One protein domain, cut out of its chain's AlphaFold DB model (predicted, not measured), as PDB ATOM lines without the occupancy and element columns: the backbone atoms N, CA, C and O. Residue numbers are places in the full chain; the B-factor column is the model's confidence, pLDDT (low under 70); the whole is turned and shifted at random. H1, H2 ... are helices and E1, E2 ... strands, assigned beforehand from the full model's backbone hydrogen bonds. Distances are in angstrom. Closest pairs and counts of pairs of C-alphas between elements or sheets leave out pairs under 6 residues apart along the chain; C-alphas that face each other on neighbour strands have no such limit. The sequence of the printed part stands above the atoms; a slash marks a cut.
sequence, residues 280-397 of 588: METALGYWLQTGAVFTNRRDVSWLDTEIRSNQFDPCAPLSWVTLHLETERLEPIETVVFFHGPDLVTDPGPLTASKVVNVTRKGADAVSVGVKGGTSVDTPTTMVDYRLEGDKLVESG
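What this domain is: This is residues 280 to 397 of the 588 residues of an uncharacterized protein of Corynebacterium frankenforstense DSM 45800 (UniProt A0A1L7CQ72). Two antiparallel sheets make a sandwich that is only partly face to face: a curled sheet of five strands, E1 to E5, and a twisted sheet of four, E6 to E9. E4 and E5, with part of E3, make the side of the curled sheet toward the second sheet, while E1 and E2 curl away from it, and the one short helix, H1, packs beside E1 and E2. The printed part has 118 residues, with one named helix and nine named strands in the order H1, then E1 to E9, and the strands stand across their sheets in that same order. The class is mostly strand. The whole is compact, with a radius of gyration of the C-alphas of 13.9 A, and rounded, spanning 37 by 34 by 24 A.

How they stand to each other: The larger sheet is a meander, each strand the antiparallel neighbour of the one before: E1, residues 292 to 295; E2, 303 to 311; E3, 319 to 327; E4, 330 to 340; and E5, 343 to 345. It is strongly twisted, and the way across it turns by 183 degrees from edge to edge. E3 and E4 form a hairpin, with N 321 and O 337 within hydrogen-bond range at 2.8 A. E2 and E3 form another, with N 306 and O 324 at 2.9 A. E2 bends by 59 degrees at residue 308, and its pairing is staggered: residues 303 to 304 pair with E1, where N 293 and O 303 are 2.9 A apart, and residues 304 to 311 with E3. The edge strand E5 pairs with E4, with N 345 and O 338 at 2.9 A. H1, residues 285 to 288, is on this sheet at a height of 6.6 A, over none of its strands; its closest C-alphas to E1 are those of Trp 287 and Val 293, 6.0 A. It is too short for any O i to N i+4 pair, and its one O i to N i+3 pair is within range. The second sheet, also a meander, holds E6, residues 355 to 363; E7, 366 to 372; E8, 382 to 389; and E9, 392 to 396. Within hydrogen-bond range are N 360 and O 368 across E6 and E7, at 2.8 A, N 369 and O 384 across E7 and E8, at 2.8 A, and N 387 and O 394 across E8 and E9, at 2.9 A. The facing parts of the two sheets are 11.1 A centre to centre, with their strands at 28 degrees. The closest C-alphas of E4 and E6 are those of Glu 334 and Lys 355, 5.3 A; those of E5 and E9 are Val 345 and Leu 393, 7.2 A. E4 and E7 are near each other, with 8 pairs of C-alphas within 10 A, while E2 and E6 are apart.

Where its parts are: E4, the longest strand by residues, runs 30.3 A from C-alpha 330 at (-2.673, -17.596, 0.156) to C-alpha 340 at (4.142, -11.385, 29.038). E3 is 26.3 A long, E2 21.1 A, E1 10.2 A and E5 6.4 A. H1 begins at C-alpha 285 (1.703, -1.777, 17.642) and is 4.8 A long. E6 measures 23.2 A, E8 22.2 A, E7 20.0 A and E9 13.1 A, with E9 ending at C-alpha 396 (3.867, -28.485, 22.936).

The domain as a whole: The two C-alphas farthest apart are those of Glu 281 and Asp 378, 39.3 A. The printed part has no cut and no long link; the short link from E5 to E6, nine residues, leads from one sheet to the other, and within it residues 352 to 353 pair antiparallel with residues 334 to 335 of E4. The mean pLDDT of the printed part is 89.7; residues 300, 375 and 377 are under 70.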
ATOM      1  N   MET A 280      -1.880  -0.948  20.933       93.00
ATOM      2  CA  MET A 280      -1.141  -0.171  19.939       93.00
ATOM      3  C   MET A 280       0.109   0.522  20.513       93.00
ATOM      4  O   MET A 280       1.025   0.871  19.766       93.00
ATOM      5  N   GLU A 281       0.195   0.685  21.833       93.88
ATOM      6  CA  GLU A 281       1.388   1.209  22.508       93.88
ATOM      7  C   GLU A 281       2.461   0.143  22.747       93.88
ATOM      8  O   GLU A 281       3.573   0.483  23.150       93.88
ATOM      9  N   THR A 282       2.157  -1.137  22.517       95.88
ATOM     10  CA  THR A 282       3.114  -2.245  22.659       95.88
ATOM     11  C   THR A 282       4.053  -2.341  21.455       95.88
ATOM     12  O   THR A 282       3.832  -1.714  20.415       95.88
ATOM     13  N   ALA A 283       5.076  -3.198  21.542       95.75
ATOM     14  CA  ALA A 283       5.926  -3.513  20.395       95.75
ATOM     15  C   ALA A 283       5.117  -4.027  19.187       95.75
ATOM     16  O   ALA A 283       5.438  -3.669  18.056       95.75
ATOM     17  N   LEU A 284       4.033  -4.791  19.404       96.00
ATOM     18  CA  LEU A 284       3.170  -5.271  18.317       96.00
ATOM     19  C   LEU A 284       2.525  -4.111  17.541       96.00
ATOM     20  O   LEU A 284       2.340  -4.207  16.324       96.00
ATOM     21  N   GLY A 285       2.250  -2.997  18.228       94.31
ATOM     22  CA  GLY A 285       1.703  -1.777  17.642       94.31
ATOM     23  C   GLY A 285       2.503  -1.259  16.447       94.31
ATOM     24  O   GLY A 285       1.914  -0.778  15.483       94.31
ATOM     25  N   TYR A 286       3.825  -1.459  16.437       93.31
ATOM     26  CA  TYR A 286       4.702  -1.063  15.332       93.31
ATOM     27  C   TYR A 286       4.390  -1.763  13.998       93.31
ATOM     28  O   TYR A 286       4.531  -1.140  12.943       93.31
ATOM     29  N   TRP A 287       3.935  -3.020  14.019       93.50
ATOM     30  CA  TRP A 287       3.485  -3.724  12.809       93.50
ATOM     31  C   TRP A 287       2.009  -3.457  12.522       93.50
ATOM     32  O   TRP A 287       1.651  -3.209  11.366       93.50
ATOM     33  N   LEU A 288       1.173  -3.417  13.566       92.44
ATOM     34  CA  LEU A 288      -0.261  -3.142  13.439       92.44
ATOM     35  C   LEU A 288      -0.544  -1.775  12.812       92.44
ATOM     36  O   LEU A 288      -1.469  -1.673  12.013       92.44
ATOM     37  N   GLN A 289       0.272  -0.748  13.086       89.31
ATOM     38  CA  GLN A 289       0.114   0.557  12.433       89.31
ATOM     39  C   GLN A 289       0.200   0.465  10.903       89.31
ATOM     40  O   GLN A 289      -0.467   1.219  10.215       89.31
ATOM     41  N   THR A 290       0.986  -0.467  10.359       88.44
ATOM     42  CA  THR A 290       1.152  -0.640   8.906       88.44
ATOM     43  C   THR A 290       0.130  -1.610   8.316       88.44
ATOM     44  O   THR A 290       0.050  -1.771   7.094       88.44
ATOM     45  N   GLY A 291      -0.628  -2.283   9.190       89.12
ATOM     46  CA  GLY A 291      -1.535  -3.363   8.839       89.12
ATOM     47  C   GLY A 291      -0.829  -4.531   8.159       89.12
ATOM     48  O   GLY A 291      -1.461  -5.191   7.345       89.12
ATOM     49  N   ALA A 292       0.471  -4.748   8.399       89.25
ATOM     50  CA  ALA A 292       1.241  -5.785   7.720       89.25
ATOM     51  C   ALA A 292       2.361  -6.380   8.587       89.25
ATOM     52  O   ALA A 292       3.067  -5.675   9.309       89.25
ATOM     53  N   VAL A 293       2.581  -7.689   8.449       90.69
ATOM     54  CA  VAL A 293       3.653  -8.427   9.132       90.69
ATOM     55  C   VAL A 293       4.349  -9.404   8.185       90.69
ATOM     56  O   VAL A 293       3.744  -9.965   7.269       90.69
ATOM     57  N   PHE A 294       5.649  -9.613   8.387       89.06
ATOM     58  CA  PHE A 294       6.418 -10.596   7.631       89.06
ATOM     59  C   PHE A 294       6.265 -11.999   8.217       89.06
ATOM     60  O   PHE A 294       5.908 -12.192   9.376       89.06
ATOM     61  N   THR A 295       6.607 -12.993   7.402       86.75
ATOM     62  CA  THR A 295       6.797 -14.361   7.878       86.75
ATOM     63  C   THR A 295       8.254 -14.775   7.752       86.75
ATOM     64  O   THR A 295       9.016 -14.206   6.967       86.75
ATOM     65  N   ASN A 296       8.635 -15.833   8.464       82.25
ATOM     66  CA  ASN A 296       9.946 -16.460   8.324       82.25
ATOM     67  C   ASN A 296      10.159 -17.130   6.945       82.25
ATOM     68  O   ASN A 296      11.287 -17.502   6.600       82.25
ATOM     69  N   ARG A 297       9.102 -17.268   6.133       78.25
ATOM     70  CA  ARG A 297       9.160 -17.810   4.774       78.25
ATOM     71  C   ARG A 297       9.583 -16.746   3.767       78.25
ATOM     72  O   ARG A 297       8.963 -15.701   3.613       78.25
ATOM     73  N   ARG A 298      10.628 -17.058   2.998       70.56
ATOM     74  CA  ARG A 298      11.201 -16.141   1.994       70.56
ATOM     75  C   ARG A 298      10.324 -15.934   0.760       70.56
ATOM     76  O   ARG A 298      10.593 -15.018  -0.011       70.56
ATOM     77  N   ASP A 299       9.338 -16.790   0.518       70.94
ATOM     78  CA  ASP A 299       8.462 -16.717  -0.651       70.94
ATOM     79  C   ASP A 299       7.217 -15.847  -0.423       70.94
ATOM     80  O   ASP A 299       6.702 -15.277  -1.385       70.94
ATOM     81  N   VAL A 300       6.822 -15.616   0.833       68.88
ATOM     82  CA  VAL A 300       5.724 -14.711   1.209       68.88
ATOM     83  C   VAL A 300       6.288 -13.313   1.457       68.88
ATOM     84  O   VAL A 300       7.292 -13.161   2.152       68.88
ATOM     85  N   SER A 301       5.742 -12.291   0.793       74.81
ATOM     86  CA  SER A 301       6.258 -10.921   0.899       74.81
ATOM     87  C   SER A 301       5.888 -10.310   2.240       74.81
ATOM     88  O   SER A 301       6.785 -10.050   3.018       74.81
ATOM     89  N   TRP A 302       4.605 -10.171   2.533       84.50
ATOM     90  CA  TRP A 302       4.042  -9.777   3.823       84.50
ATOM     91  C   TRP A 302       2.593 -10.269   3.851       84.50
ATOM     92  O   TRP A 302       2.047 -10.645   2.806       84.50
ATOM     93  N   LEU A 303       1.998 -10.289   5.034       88.19
ATOM     94  CA  LEU A 303       0.593 -10.599   5.253       88.19
ATOM     95  C   LEU A 303      -0.085  -9.353   5.807       88.19
ATOM     96  O   LEU A 303       0.435  -8.770   6.759       88.19
ATOM     97  N   ASP A 304      -1.198  -8.952   5.207       91.00
ATOM     98  CA  ASP A 304      -2.049  -7.899   5.743       91.00
ATOM     99  C   ASP A 304      -2.710  -8.408   7.034       91.00
ATOM    100  O   ASP A 304      -3.095  -9.575   7.116       91.00
ATOM    101  N   THR A 305      -2.776  -7.573   8.068       91.12
ATOM    102  CA  THR A 305      -3.171  -7.980   9.423       91.12
ATOM    103  C   THR A 305      -4.457  -7.302   9.867       91.12
ATOM    104  O   THR A 305      -4.536  -6.074   9.866       91.12
ATOM    105  N   GLU A 306      -5.393  -8.087  10.387       91.19
ATOM    106  CA  GLU A 306      -6.591  -7.609  11.071       91.19
ATOM    107  C   GLU A 306      -6.698  -8.248  12.462       91.19
ATOM    108  O   GLU A 306      -6.393  -9.426  12.662       91.19
ATOM    109  N   ILE A 307      -7.132  -7.474  13.457       92.00
ATOM    110  CA  ILE A 307      -7.347  -7.996  14.808       92.00
ATOM    111  C   ILE A 307      -8.715  -8.642  14.874       92.00
ATOM    112  O   ILE A 307      -9.741  -7.974  14.795       92.00
ATOM    113  N   ARG A 308      -8.721  -9.948  15.117       92.56
ATOM    114  CA  ARG A 308      -9.955 -10.705  15.285       92.56
ATOM    115  C   ARG A 308     -10.454 -10.700  16.724       92.56
ATOM    116  O   ARG A 308     -11.652 -10.693  16.979       92.56
ATOM    117  N   SER A 309      -9.529 -10.794  17.675       93.38
ATOM    118  CA  SER A 309      -9.842 -10.792  19.100       93.38
ATOM    119  C   SER A 309      -8.677 -10.201  19.874       93.38
ATOM    120  O   SER A 309      -7.537 -10.645  19.719       93.38
ATOM    121  N   ASN A 310      -8.976  -9.204  20.704       94.94
ATOM    122  CA  ASN A 310      -8.025  -8.583  21.610       94.94
ATOM    123  C   ASN A 310      -8.243  -9.154  23.019       94.94
ATOM    124  O   ASN A 310      -9.265  -8.882  23.643       94.94
ATOM    125  N   GLN A 311      -7.316  -9.986  23.493       96.38
ATOM    126  CA  GLN A 311      -7.261 -10.487  24.873       96.38
ATOM    127  C   GLN A 311      -5.953 -10.046  25.544       96.38
ATOM    128  O   GLN A 311      -5.491 -10.692  26.484       96.38
ATOM    129  N   PHE A 312      -5.328  -8.984  25.023       97.31
ATOM    130  CA  PHE A 312      -4.134  -8.391  25.602       97.31
ATOM    131  C   PHE A 312      -4.475  -7.857  26.986       97.31
ATOM    132  O   PHE A 312      -5.460  -7.151  27.155       97.31
ATOM    133  N   ASP A 313      -3.667  -8.199  27.973       95.75
ATOM    134  CA  ASP A 313      -3.794  -7.718  29.341       95.75
ATOM    135  C   ASP A 313      -2.371  -7.446  29.839       95.75
ATOM    136  O   ASP A 313      -1.623  -8.410  30.046       95.75
ATOM    137  N   PRO A 314      -1.985  -6.168  30.014       94.88
ATOM    138  CA  PRO A 314      -0.636  -5.789  30.431       94.88
ATOM    139  C   PRO A 314      -0.306  -6.253  31.856       94.88
ATOM    140  O   PRO A 314       0.845  -6.208  32.280       94.88
ATOM    141  N   CYS A 315      -1.312  -6.708  32.604       93.75
ATOM    142  CA  CYS A 315      -1.199  -7.123  33.995       93.75
ATOM    143  C   CYS A 315      -1.245  -8.644  34.155       93.75
ATOM    144  O   CYS A 315      -0.988  -9.162  35.243       93.75
ATOM    145  N   ALA A 316      -1.582  -9.373  33.089       93.00
ATOM    146  CA  ALA A 316      -1.571 -10.823  33.106       93.00
ATOM    147  C   ALA A 316      -0.160 -11.348  32.806       93.00
ATOM    148  O   ALA A 316       0.489 -10.877  31.869       93.00
ATOM    149  N   PRO A 317       0.292 -12.399  33.511       94.12
ATOM    150  CA  PRO A 317       1.534 -13.075  33.161       94.12
ATOM    151  C   PRO A 317       1.544 -13.602  31.726       94.12
ATOM    152  O   PRO A 317       2.578 -13.537  31.078       94.12
ATOM    153  N   LEU A 318       0.408 -14.076  31.211       95.69
ATOM    154  CA  LEU A 318       0.253 -14.451  29.810       95.69
ATOM    155  C   LEU A 318      -1.083 -13.933  29.268       95.69
ATOM    156  O   LEU A 318      -2.158 -14.292  29.769       95.69
ATOM    157  N   SER A 319      -1.013 -13.115  28.224       97.19
ATOM    158  CA  SER A 319      -2.160 -12.603  27.468       97.19
ATOM    159  C   SER A 319      -1.922 -12.758  25.963       97.19
ATOM    160  O   SER A 319      -0.847 -13.202  25.549       97.19
ATOM    161  N   TRP A 320      -2.938 -12.517  25.129       97.75
ATOM    162  CA  TRP A 320      -2.816 -12.797  23.694       97.75
ATOM    163  C   TRP A 320      -3.704 -11.936  22.802       97.75
ATOM    164  O   TRP A 320      -4.704 -11.363  23.222       97.75
ATOM    165  N   VAL A 321      -3.363 -11.908  21.520       97.75
ATOM    166  CA  VAL A 321      -4.166 -11.316  20.450       97.75
ATOM    167  C   VAL A 321      -4.284 -12.330  19.326       97.75
ATOM    168  O   VAL A 321      -3.291 -12.927  18.915       97.75
ATOM    169  N   THR A 322      -5.496 -12.519  18.815       97.25
ATOM    170  CA  THR A 322      -5.722 -13.342  17.624       97.25
ATOM    171  C   THR A 322      -5.747 -12.442  16.401       97.25
ATOM    172  O   THR A 322      -6.596 -11.551  16.304       97.25
ATOM    173  N   LEU A 323      -4.841 -12.698  15.461       96.19
ATOM    174  CA  LEU A 323      -4.759 -11.988  14.192       96.19
ATOM    175  C   LEU A 323      -5.348 -12.840  13.072       96.19
ATOM    176  O   LEU A 323      -5.087 -14.043  12.989       96.19
ATOM    177  N   HIS A 324      -6.119 -12.187  12.214       94.00
ATOM    178  CA  HIS A 324      -6.482 -12.653  10.885       94.00
ATOM    179  C   HIS A 324      -5.476 -12.073   9.890       94.00
ATOM    180  O   HIS A 324      -5.096 -10.907   9.996       94.00
ATOM    181  N   LEU A 325      -4.976 -12.909   8.989       91.50
ATOM    182  CA  LEU A 325      -3.857 -12.604   8.111       91.50
ATOM    183  C   LEU A 325      -4.240 -12.913   6.668       91.50
ATOM    184  O   LEU A 325      -4.552 -14.058   6.330       91.50
ATOM    185  N   GLU A 326      -4.152 -11.909   5.807       89.12
ATOM    186  CA  GLU A 326      -4.531 -12.015   4.401       89.12
ATOM    187  C   GLU A 326      -3.358 -11.727   3.469       89.12
ATOM    188  O   GLU A 326      -2.408 -11.013   3.784       89.12
ATOM    189  N   THR A 327      -3.396 -12.326   2.286       79.94
ATOM    190  CA  THR A 327      -2.510 -11.978   1.178       79.94
ATOM    191  C   THR A 327      -3.168 -12.425  -0.117       79.94
ATOM    192  O   THR A 327      -3.898 -13.408  -0.141       79.94
ATOM    193  N   GLU A 328      -2.860 -11.765  -1.230       74.50
ATOM    194  CA  GLU A 328      -3.413 -12.119  -2.546       74.50
ATOM    195  C   GLU A 328      -3.085 -13.557  -3.001       74.50
ATOM    196  O   GLU A 328      -3.651 -14.052  -3.974       74.50
ATOM    197  N   ARG A 329      -2.111 -14.217  -2.359       72.50
ATOM    198  CA  ARG A 329      -1.533 -15.490  -2.827       72.50
ATOM    199  C   ARG A 329      -1.898 -16.713  -2.002       72.50
ATOM    200  O   ARG A 329      -1.661 -17.826  -2.470       72.50
ATOM    201  N   LEU A 330      -2.378 -16.523  -0.783       72.25
ATOM    202  CA  LEU A 330      -2.673 -17.596   0.156       72.25
ATOM    203  C   LEU A 330      -4.116 -17.443   0.607       72.25
ATOM    204  O   LEU A 330      -4.636 -16.334   0.678       72.25
ATOM    205  N   GLU A 331      -4.749 -18.566   0.921       81.38
ATOM    206  CA  GLU A 331      -6.002 -18.515   1.664       81.38
ATOM    207  C   GLU A 331      -5.751 -17.808   3.004       81.38
ATOM    208  O   GLU A 331      -4.650 -17.951   3.551       81.38
ATOM    209  N   PRO A 332      -6.728 -17.041   3.521       84.38
ATOM    210  CA  PRO A 332      -6.571 -16.364   4.795       84.38
ATOM    211  C   PRO A 332      -6.138 -17.338   5.889       84.38
ATOM    212  O   PRO A 332      -6.651 -18.457   5.991       84.38
ATOM    213  N   ILE A 333      -5.168 -16.910   6.686       90.06
ATOM    214  CA  ILE A 333      -4.637 -17.673   7.812       90.06
ATOM    215  C   ILE A 333      -4.806 -16.862   9.090       90.06
ATOM    216  O   ILE A 333      -5.033 -15.661   9.074       90.06
ATOM    217  N   GLU A 334      -4.691 -17.521  10.227       93.38
ATOM    218  CA  GLU A 334      -4.851 -16.914  11.536       93.38
ATOM    219  C   GLU A 334      -3.684 -17.309  12.436       93.38
ATOM    220  O   GLU A 334      -3.026 -18.335  12.241       93.38
ATOM    221  N   THR A 335      -3.415 -16.489  13.443       94.62
ATOM    222  CA  THR A 335      -2.377 -16.764  14.437       94.62
ATOM    223  C   THR A 335      -2.736 -16.158  15.785       94.62
ATOM    224  O   THR A 335      -3.578 -15.262  15.872       94.62
ATOM    225  N   VAL A 336      -2.087 -16.650  16.836       96.62
ATOM    226  CA  VAL A 336      -2.181 -16.108  18.190       96.62
ATOM    227  C   VAL A 336      -0.818 -15.550  18.572       96.62
ATOM    228  O   VAL A 336       0.175 -16.273  18.590       96.62
ATOM    229  N   VAL A 337      -0.784 -14.255  18.863       97.31
ATOM    230  CA  VAL A 337       0.400 -13.532  19.323       97.31
ATOM    231  C   VAL A 337       0.307 -13.376  20.835       97.31
ATOM    232  O   VAL A 337      -0.731 -12.950  21.335       97.31
ATOM    233  N   PHE A 338       1.367 -13.729  21.558       97.38
ATOM    234  CA  PHE A 338       1.373 -13.759  23.021       97.38
ATOM    235  C   PHE A 338       2.145 -12.589  23.626       97.38
ATOM    236  O   PHE A 338       3.085 -12.072  23.024       97.38
ATOM    237  N   PHE A 339       1.765 -12.228  24.847       96.81
ATOM    238  CA  PHE A 339       2.397 -11.186  25.647       96.81
ATOM    239  C   PHE A 339       2.690 -11.691  27.060       96.81
ATOM    240  O   PHE A 339       1.878 -12.426  27.630       96.81
ATOM    241  N   HIS A 340       3.824 -11.267  27.620       95.31
ATOM    242  CA  HIS A 340       4.142 -11.385  29.038       95.31
ATOM    243  C   HIS A 340       4.041 -10.000  29.683       95.31
ATOM    244  O   HIS A 340       4.911  -9.155  29.479       95.31
ATOM    245  N   GLY A 341       2.951  -9.736  30.410       93.88
ATOM    246  CA  GLY A 341       2.611  -8.369  30.798       93.88
ATOM    247  C   GLY A 341       2.505  -7.461  29.558       93.88
ATOM    248  O   GLY A 341       1.760  -7.805  28.637       93.88
ATOM    249  N   PRO A 342       3.238  -6.334  29.481       94.19
ATOM    250  CA  PRO A 342       3.253  -5.460  28.302       94.19
ATOM    251  C   PRO A 342       4.114  -5.985  27.140       94.19
ATOM    252  O   PRO A 342       4.024  -5.466  26.022       94.19
ATOM    253  N   ASP A 343       4.978  -6.968  27.399       95.12
ATOM    254  CA  ASP A 343       6.057  -7.337  26.493       95.12
ATOM    255  C   ASP A 343       5.600  -8.382  25.477       95.12
ATOM    256  O   ASP A 343       5.051  -9.430  25.820       95.12
ATOM    257  N   LEU A 344       5.853  -8.103  24.198       95.69
ATOM    258  CA  LEU A 344       5.566  -9.020  23.100       95.69
ATOM    259  C   LEU A 344       6.494 -10.241  23.165       95.69
ATOM    260  O   LEU A 344       7.718 -10.100  23.147       95.69
ATOM    261  N   VAL A 345       5.920 -11.445  23.149       94.62
ATOM    262  CA  VAL A 345       6.686 -12.696  23.120       94.62
ATOM    263  C   VAL A 345       6.884 -13.156  21.676       94.62
ATOM    264  O   VAL A 345       5.923 -13.445  20.963       94.62
ATOM    265  N   THR A 346       8.145 -13.232  21.243       91.00
ATOM    266  CA  THR A 346       8.523 -13.540  19.850       91.00
ATOM    267  C   THR A 346       9.301 -14.849  19.676       91.00
ATOM    268  O   THR A 346       9.569 -15.234  18.539       91.00
ATOM    269  N   ASP A 347       9.652 -15.550  20.764       87.25
ATOM    270  CA  ASP A 347      10.368 -16.837  20.740       87.25
ATOM    271  C   ASP A 347       9.590 -17.937  21.504       87.25
ATOM    272  O   ASP A 347       9.442 -17.830  22.729       87.25
ATOM    273  N   PRO A 348       9.110 -18.996  20.814       86.00
ATOM    274  CA  PRO A 348       9.125 -19.157  19.360       86.00
ATOM    275  C   PRO A 348       8.192 -18.146  18.676       86.00
ATOM    276  O   PRO A 348       7.208 -17.694  19.260       86.00
ATOM    277  N   GLY A 349       8.470 -17.818  17.411       87.19
ATOM    278  CA  GLY A 349       7.607 -16.915  16.640       87.19
ATOM    279  C   GLY A 349       6.173 -17.457  16.530       87.19
ATOM    280  O   GLY A 349       6.008 -18.679  16.463       87.19
ATOM    281  N   PRO A 350       5.129 -16.610  16.477       91.50
ATOM    282  CA  PRO A 350       3.746 -17.083  16.438       91.50
ATOM    283  C   PRO A 350       3.466 -18.050  15.292       91.50
ATOM    284  O   PRO A 350       3.800 -17.781  14.134       91.50
ATOM    285  N   LEU A 351       2.840 -19.177  15.627       89.38
ATOM    286  CA  LEU A 351       2.427 -20.197  14.672       89.38
ATOM    287  C   LEU A 351       1.233 -19.695  13.854       89.38
ATOM    288  O   LEU A 351       0.215 -19.301  14.426       89.38
ATOM    289  N   THR A 352       1.332 -19.739  12.524       89.62
ATOM    290  CA  THR A 352       0.167 -19.516  11.657       89.62
ATOM    291  C   THR A 352      -0.563 -20.828  11.385       89.62
ATOM    292  O   THR A 352       0.041 -21.898  11.323       89.62
ATOM    293  N   ALA A 353      -1.876 -20.752  11.225       89.81
ATOM    294  CA  ALA A 353      -2.732 -21.874  10.875       89.81
ATOM    295  C   ALA A 353      -3.847 -21.392   9.951       89.81
ATOM    296  O   ALA A 353      -4.166 -20.212   9.933       89.81
ATOM    297  N   SER A 354      -4.503 -22.288   9.219       88.62
ATOM    298  CA  SER A 354      -5.646 -21.891   8.387       88.62
ATOM    299  C   SER A 354      -6.807 -21.318   9.208       88.62
ATOM    300  O   SER A 354      -7.558 -20.485   8.717       88.62
ATOM    301  N   LYS A 355      -6.976 -21.765  10.460       90.19
ATOM    302  CA  LYS A 355      -7.975 -21.222  11.390       90.19
ATOM    303  C   LYS A 355      -7.573 -21.472  12.840       90.19
ATOM    304  O   LYS A 355      -7.218 -22.596  13.194       90.19
ATOM    305  N   VAL A 356      -7.727 -20.463  13.687       92.75
ATOM    306  CA  VAL A 356      -7.782 -20.569  15.146       92.75
ATOM    307  C   VAL A 356      -9.237 -20.835  15.539       92.75
ATOM    308  O   VAL A 356     -10.155 -20.033  15.325       92.75
ATOM    309  N   VAL A 357      -9.474 -22.026  16.077       92.12
ATOM    310  CA  VAL A 357     -10.802 -22.500  16.475       92.12
ATOM    311  C   VAL A 357     -11.183 -21.891  17.818       92.12
ATOM    312  O   VAL A 357     -12.242 -21.275  17.933       92.12
ATOM    313  N   ASN A 358     -10.298 -22.033  18.803       91.88
ATOM    314  CA  ASN A 358     -10.480 -21.563  20.167       91.88
ATOM    315  C   ASN A 358      -9.132 -21.280  20.840       91.88
ATOM    316  O   ASN A 358      -8.106 -21.867  20.498       91.88
ATOM    317  N   VAL A 359      -9.169 -20.412  21.847       95.38
ATOM    318  CA  VAL A 359      -8.062 -20.168  22.773       95.38
ATOM    319  C   VAL A 359      -8.609 -20.349  24.182       95.38
ATOM    320  O   VAL A 359      -9.625 -19.755  24.537       95.38
ATOM    321  N   THR A 360      -7.999 -21.225  24.975       95.12
ATOM    322  CA  THR A 360      -8.477 -21.590  26.312       95.12
ATOM    323  C   THR A 360      -7.377 -21.378  27.336       95.12
ATOM    324  O   THR A 360      -6.352 -22.060  27.304       95.12
ATOM    325  N   ARG A 361      -7.610 -20.476  28.292       94.69
ATOM    326  CA  ARG A 361      -6.718 -20.281  29.438       94.69
ATOM    327  C   ARG A 361      -6.702 -21.548  30.306       94.69
ATOM    328  O   ARG A 361      -7.750 -22.075  30.670       94.69
ATOM    329  N   LYS A 362      -5.506 -22.056  30.614       93.56
ATOM    330  CA  LYS A 362      -5.273 -23.219  31.497       93.56
ATOM    331  C   LYS A 362      -4.690 -22.816  32.854       93.56
ATOM    332  O   LYS A 362      -4.717 -23.611  33.788       93.56
ATOM    333  N   GLY A 363      -4.182 -21.591  32.958       91.69
ATOM    334  CA  GLY A 363      -3.674 -20.971  34.176       91.69
ATOM    335  C   GLY A 363      -3.226 -19.536  33.904       91.69
ATOM    336  O   GLY A 363      -3.423 -19.021  32.801       91.69
ATOM    337  N   ALA A 364      -2.606 -18.893  34.895       92.31
ATOM    338  CA  ALA A 364      -2.041 -17.552  34.722       92.31
ATOM    339  C   ALA A 364      -0.974 -17.521  33.608       92.31
ATOM    340  O   ALA A 364      -1.004 -16.632  32.762       92.31
ATOM    341  N   ASP A 365      -0.144 -18.568  33.553       95.62
ATOM    342  CA  ASP A 365       1.021 -18.686  32.664       95.62
ATOM    343  C   ASP A 365       0.811 -19.695  31.522       95.62
ATOM    344  O   ASP A 365       1.775 -20.116  30.886       95.62
ATOM    345  N   ALA A 366      -0.414 -20.183  31.294       96.25
ATOM    346  CA  ALA A 366      -0.653 -21.280  30.351       96.25
ATOM    347  C   ALA A 366      -1.947 -21.123  29.548       96.25
ATOM    348  O   ALA A 366      -3.016 -20.839  30.101       96.25
ATOM    349  N   VAL A 367      -1.856 -21.384  28.244       96.62
ATOM    350  CA  VAL A 367      -2.942 -21.272  27.265       96.62
ATOM    351  C   VAL A 367      -2.894 -22.460  26.304       96.62
ATOM    352  O   VAL A 367      -1.829 -22.882  25.879       96.62
ATOM    353  N   SER A 368      -4.058 -22.990  25.941       96.62
ATOM    354  CA  SER A 368      -4.219 -24.037  24.928       96.62
ATOM    355  C   SER A 368      -4.949 -23.459  23.718       96.62
ATOM    356  O   SER A 368      -6.028 -22.883  23.872       96.62
ATOM    357  N   VAL A 369      -4.371 -23.582  22.528       95.88
ATOM    358  CA  VAL A 369      -4.913 -23.047  21.272       95.88
ATOM    359  C   VAL A 369      -5.323 -24.204  20.372       95.88
ATOM    360  O   VAL A 369      -4.491 -25.029  20.001       95.88
ATOM    361  N   GLY A 370      -6.596 -24.265  19.992       94.25
ATOM    362  CA  GLY A 370      -7.062 -25.191  18.965       94.25
ATOM    363  C   GLY A 370      -6.898 -24.580  17.582       94.25
ATOM    364  O   GLY A 370      -7.470 -23.529  17.292       94.25
ATOM    365  N   VAL A 371      -6.146 -25.245  16.710       91.38
ATOM    366  CA  VAL A 371      -5.856 -24.789  15.347       91.38
ATOM    367  C   VAL A 371      -6.255 -25.832  14.306       91.38
ATOM    368  O   VAL A 371      -6.205 -27.034  14.560       91.38
ATOM    369  N   LYS A 372      -6.619 -25.380  13.104       88.88
ATOM    370  CA  LYS A 372      -6.754 -26.236  11.917       88.88
ATOM    371  C   LYS A 372      -5.623 -25.945  10.937       88.88
ATOM    372  O   LYS A 372      -5.512 -24.835  10.422       88.88
ATOM    373  N   GLY A 373      -4.809 -26.961  10.660       76.00
ATOM    374  CA  GLY A 373      -3.722 -26.927   9.675       76.00
ATOM    375  C   GLY A 373      -4.181 -27.271   8.255       76.00
ATOM    376  O   GLY A 373      -3.463 -27.947   7.531       76.00
ATOM    377  N   GLY A 374      -5.397 -26.894   7.872       72.06
ATOM    378  CA  GLY A 374      -5.954 -27.158   6.550       72.06
ATOM    379  C   GLY A 374      -7.319 -26.503   6.404       72.06
ATOM    380  O   GLY A 374      -7.974 -26.195   7.401       72.06
ATOM    381  N   THR A 375      -7.739 -26.270   5.161       66.06
ATOM    382  CA  THR A 375      -8.979 -25.534   4.860       66.06
ATOM    383  C   THR A 375     -10.180 -26.444   4.632       66.06
ATOM    384  O   THR A 375     -11.315 -25.978   4.563       66.06
ATOM    385  N   SER A 376      -9.953 -27.763   4.626       71.25
ATOM    386  CA  SER A 376     -11.031 -28.745   4.663       71.25
ATOM    387  C   SER A 376     -11.764 -28.692   6.003       71.25
ATOM    388  O   SER A 376     -11.153 -28.661   7.074       71.25
ATOM    389  N   VAL A 377     -13.096 -28.750   5.951       68.56
ATOM    390  CA  VAL A 377     -13.952 -28.827   7.146       68.56
ATOM    391  C   VAL A 377     -13.583 -30.046   8.001       68.56
ATOM    392  O   VAL A 377     -13.558 -29.939   9.230       68.56
ATOM    393  N   ASP A 378     -13.189 -31.140   7.343       78.88
ATOM    394  CA  ASP A 378     -12.801 -32.414   7.954       78.88
ATOM    395  C   ASP A 378     -11.391 -32.404   8.557       78.88
ATOM    396  O   ASP A 378     -10.986 -33.382   9.192       78.88
ATOM    397  N   THR A 379     -10.611 -31.331   8.367       79.12
ATOM    398  CA  THR A 379      -9.300 -31.224   9.009       79.12
ATOM    399  C   THR A 379      -9.499 -31.197  10.530       79.12
ATOM    400  O   THR A 379     -10.186 -30.296  11.036       79.12
ATOM    401  N   PRO A 380      -8.927 -32.171  11.267       84.50
ATOM    402  CA  PRO A 380      -9.082 -32.236  12.710       84.50
ATOM    403  C   PRO A 380      -8.439 -31.015  13.364       84.50
ATOM    404  O   PRO A 380      -7.425 -30.495  12.895       84.50
ATOM    405  N   THR A 381      -9.039 -30.563  14.460       89.75
ATOM    406  CA  THR A 381      -8.442 -29.526  15.298       89.75
ATOM    407  C   THR A 381      -7.267 -30.124  16.067       89.75
ATOM    408  O   THR A 381      -7.439 -31.088  16.815       89.75
ATOM    409  N   THR A 382      -6.086 -29.537  15.909       90.44
ATOM    410  CA  THR A 382      -4.903 -29.837  16.720       90.44
ATOM    411  C   THR A 382      -4.858 -28.870  17.891       90.44
ATOM    412  O   THR A 382      -4.993 -27.663  17.698       90.44
ATOM    413  N   MET A 383      -4.665 -29.385  19.103       93.50
ATOM    414  CA  MET A 383      -4.455 -28.552  20.285       93.50
ATOM    415  C   MET A 383      -2.962 -28.302  20.471       93.50
ATOM    416  O   MET A 383      -2.179 -29.248  20.512       93.50
ATOM    417  N   VAL A 384      -2.590 -27.033  20.591       93.56
ATOM    418  CA  VAL A 384      -1.224 -26.593  20.869       93.56
ATOM    419  C   VAL A 384      -1.212 -25.904  22.224       93.56
ATOM    420  O   VAL A 384      -1.906 -24.908  22.428       93.56
ATOM    421  N   ASP A 385      -0.442 -26.450  23.154       95.31
ATOM    422  CA  ASP A 385      -0.317 -25.929  24.507       95.31
ATOM    423  C   ASP A 385       0.910 -25.026  24.608       95.31
ATOM    424  O   ASP A 385       2.025 -25.424  24.267       95.31
ATOM    425  N   TYR A 386       0.690 -23.824  25.129       96.00
ATOM    426  CA  TYR A 386       1.700 -22.810  25.382       96.00
ATOM    427  C   TYR A 386       1.800 -22.557  26.883       96.00
ATOM    428  O   TYR A 386       0.790 -22.331  27.557       96.00
ATOM    429  N   ARG A 387       3.023 -22.576  27.412       96.25
ATOM    430  CA  ARG A 387       3.313 -22.230  28.806       96.25
ATOM    431  C   ARG A 387       4.465 -21.247  28.877       96.25
ATOM    432  O   ARG A 387       5.512 -21.486  28.286       96.25
ATOM    433  N   LEU A 388       4.284 -20.179  29.635       94.06
ATOM    434  CA  LEU A 388       5.343 -19.238  29.937       94.06
ATOM    435  C   LEU A 388       6.272 -19.827  31.015       94.06
ATOM    436  O   LEU A 388       5.831 -20.224  32.094       94.06
ATOM    437  N   GLU A 389       7.563 -19.913  30.709       92.56
ATOM    438  CA  GLU A 389       8.626 -20.358  31.612       92.56
ATOM    439  C   GLU A 389       9.708 -19.275  31.707       92.56
ATOM    440  O   GLU A 389      10.638 -19.219  30.899       92.56
ATOM    441  N   GLY A 390       9.583 -18.396  32.705       85.81
ATOM    442  CA  GLY A 390      10.355 -17.150  32.732       85.81
ATOM    443  C   GLY A 390       9.904 -16.247  31.585       85.81
ATOM    444  O   GLY A 390       8.711 -16.070  31.397       85.81
ATOM    445  N   ASP A 391      10.839 -15.756  30.775       80.94
ATOM    446  CA  ASP A 391      10.529 -14.865  29.642       80.94
ATOM    447  C   ASP A 391      10.327 -15.625  28.317       80.94
ATOM    448  O   ASP A 391      10.395 -15.044  27.235       80.94
ATOM    449  N   LYS A 392      10.168 -16.954  28.372       86.81
ATOM    450  CA  LYS A 392      10.094 -17.812  27.184       86.81
ATOM    451  C   LYS A 392       8.786 -18.563  27.122       86.81
ATOM    452  O   LYS A 392       8.358 -19.149  28.114       86.81
ATOM    453  N   LEU A 393       8.204 -18.624  25.933       92.69
ATOM    454  CA  LEU A 393       7.033 -19.447  25.693       92.69
ATOM    455  C   LEU A 393       7.479 -20.844  25.259       92.69
ATOM    456  O   LEU A 393       8.206 -21.014  24.284       92.69
ATOM    457  N   VAL A 394       7.056 -21.862  25.996       93.75
ATOM    458  CA  VAL A 394       7.272 -23.263  25.642       93.75
ATOM    459  C   VAL A 394       6.015 -23.782  24.961       93.75
ATOM    460  O   VAL A 394       4.930 -23.739  25.536       93.75
ATOM    461  N   GLU A 395       6.179 -24.269  23.736       91.88
ATOM    462  CA  GLU A 395       5.124 -24.843  22.898       91.88
ATOM    463  C   GLU A 395       5.166 -26.379  22.970       91.88
ATOM    464  O   GLU A 395       6.239 -26.989  22.977       91.88
ATOM    465  N   SER A 396       4.001 -27.025  23.009       91.25
ATOM    466  CA  SER A 396       3.867 -28.485  22.936       91.25
ATOM    467  C   SER A 396       2.564 -28.900  22.249       91.25
ATOM    468  O   SER A 396       1.628 -28.113  22.146       91.25
ATOM    469  N   GLY A 397       2.497 -30.133  21.738       84.38
ATOM    470  CA  GLY A 397       1.310 -30.655  21.038       84.38
ATOM    471  C   GLY A 397       1.239 -30.308  19.546       84.38
ATOM    472  O   GLY A 397       0.452 -30.907  18.817       84.38
TER     473      GLY A 397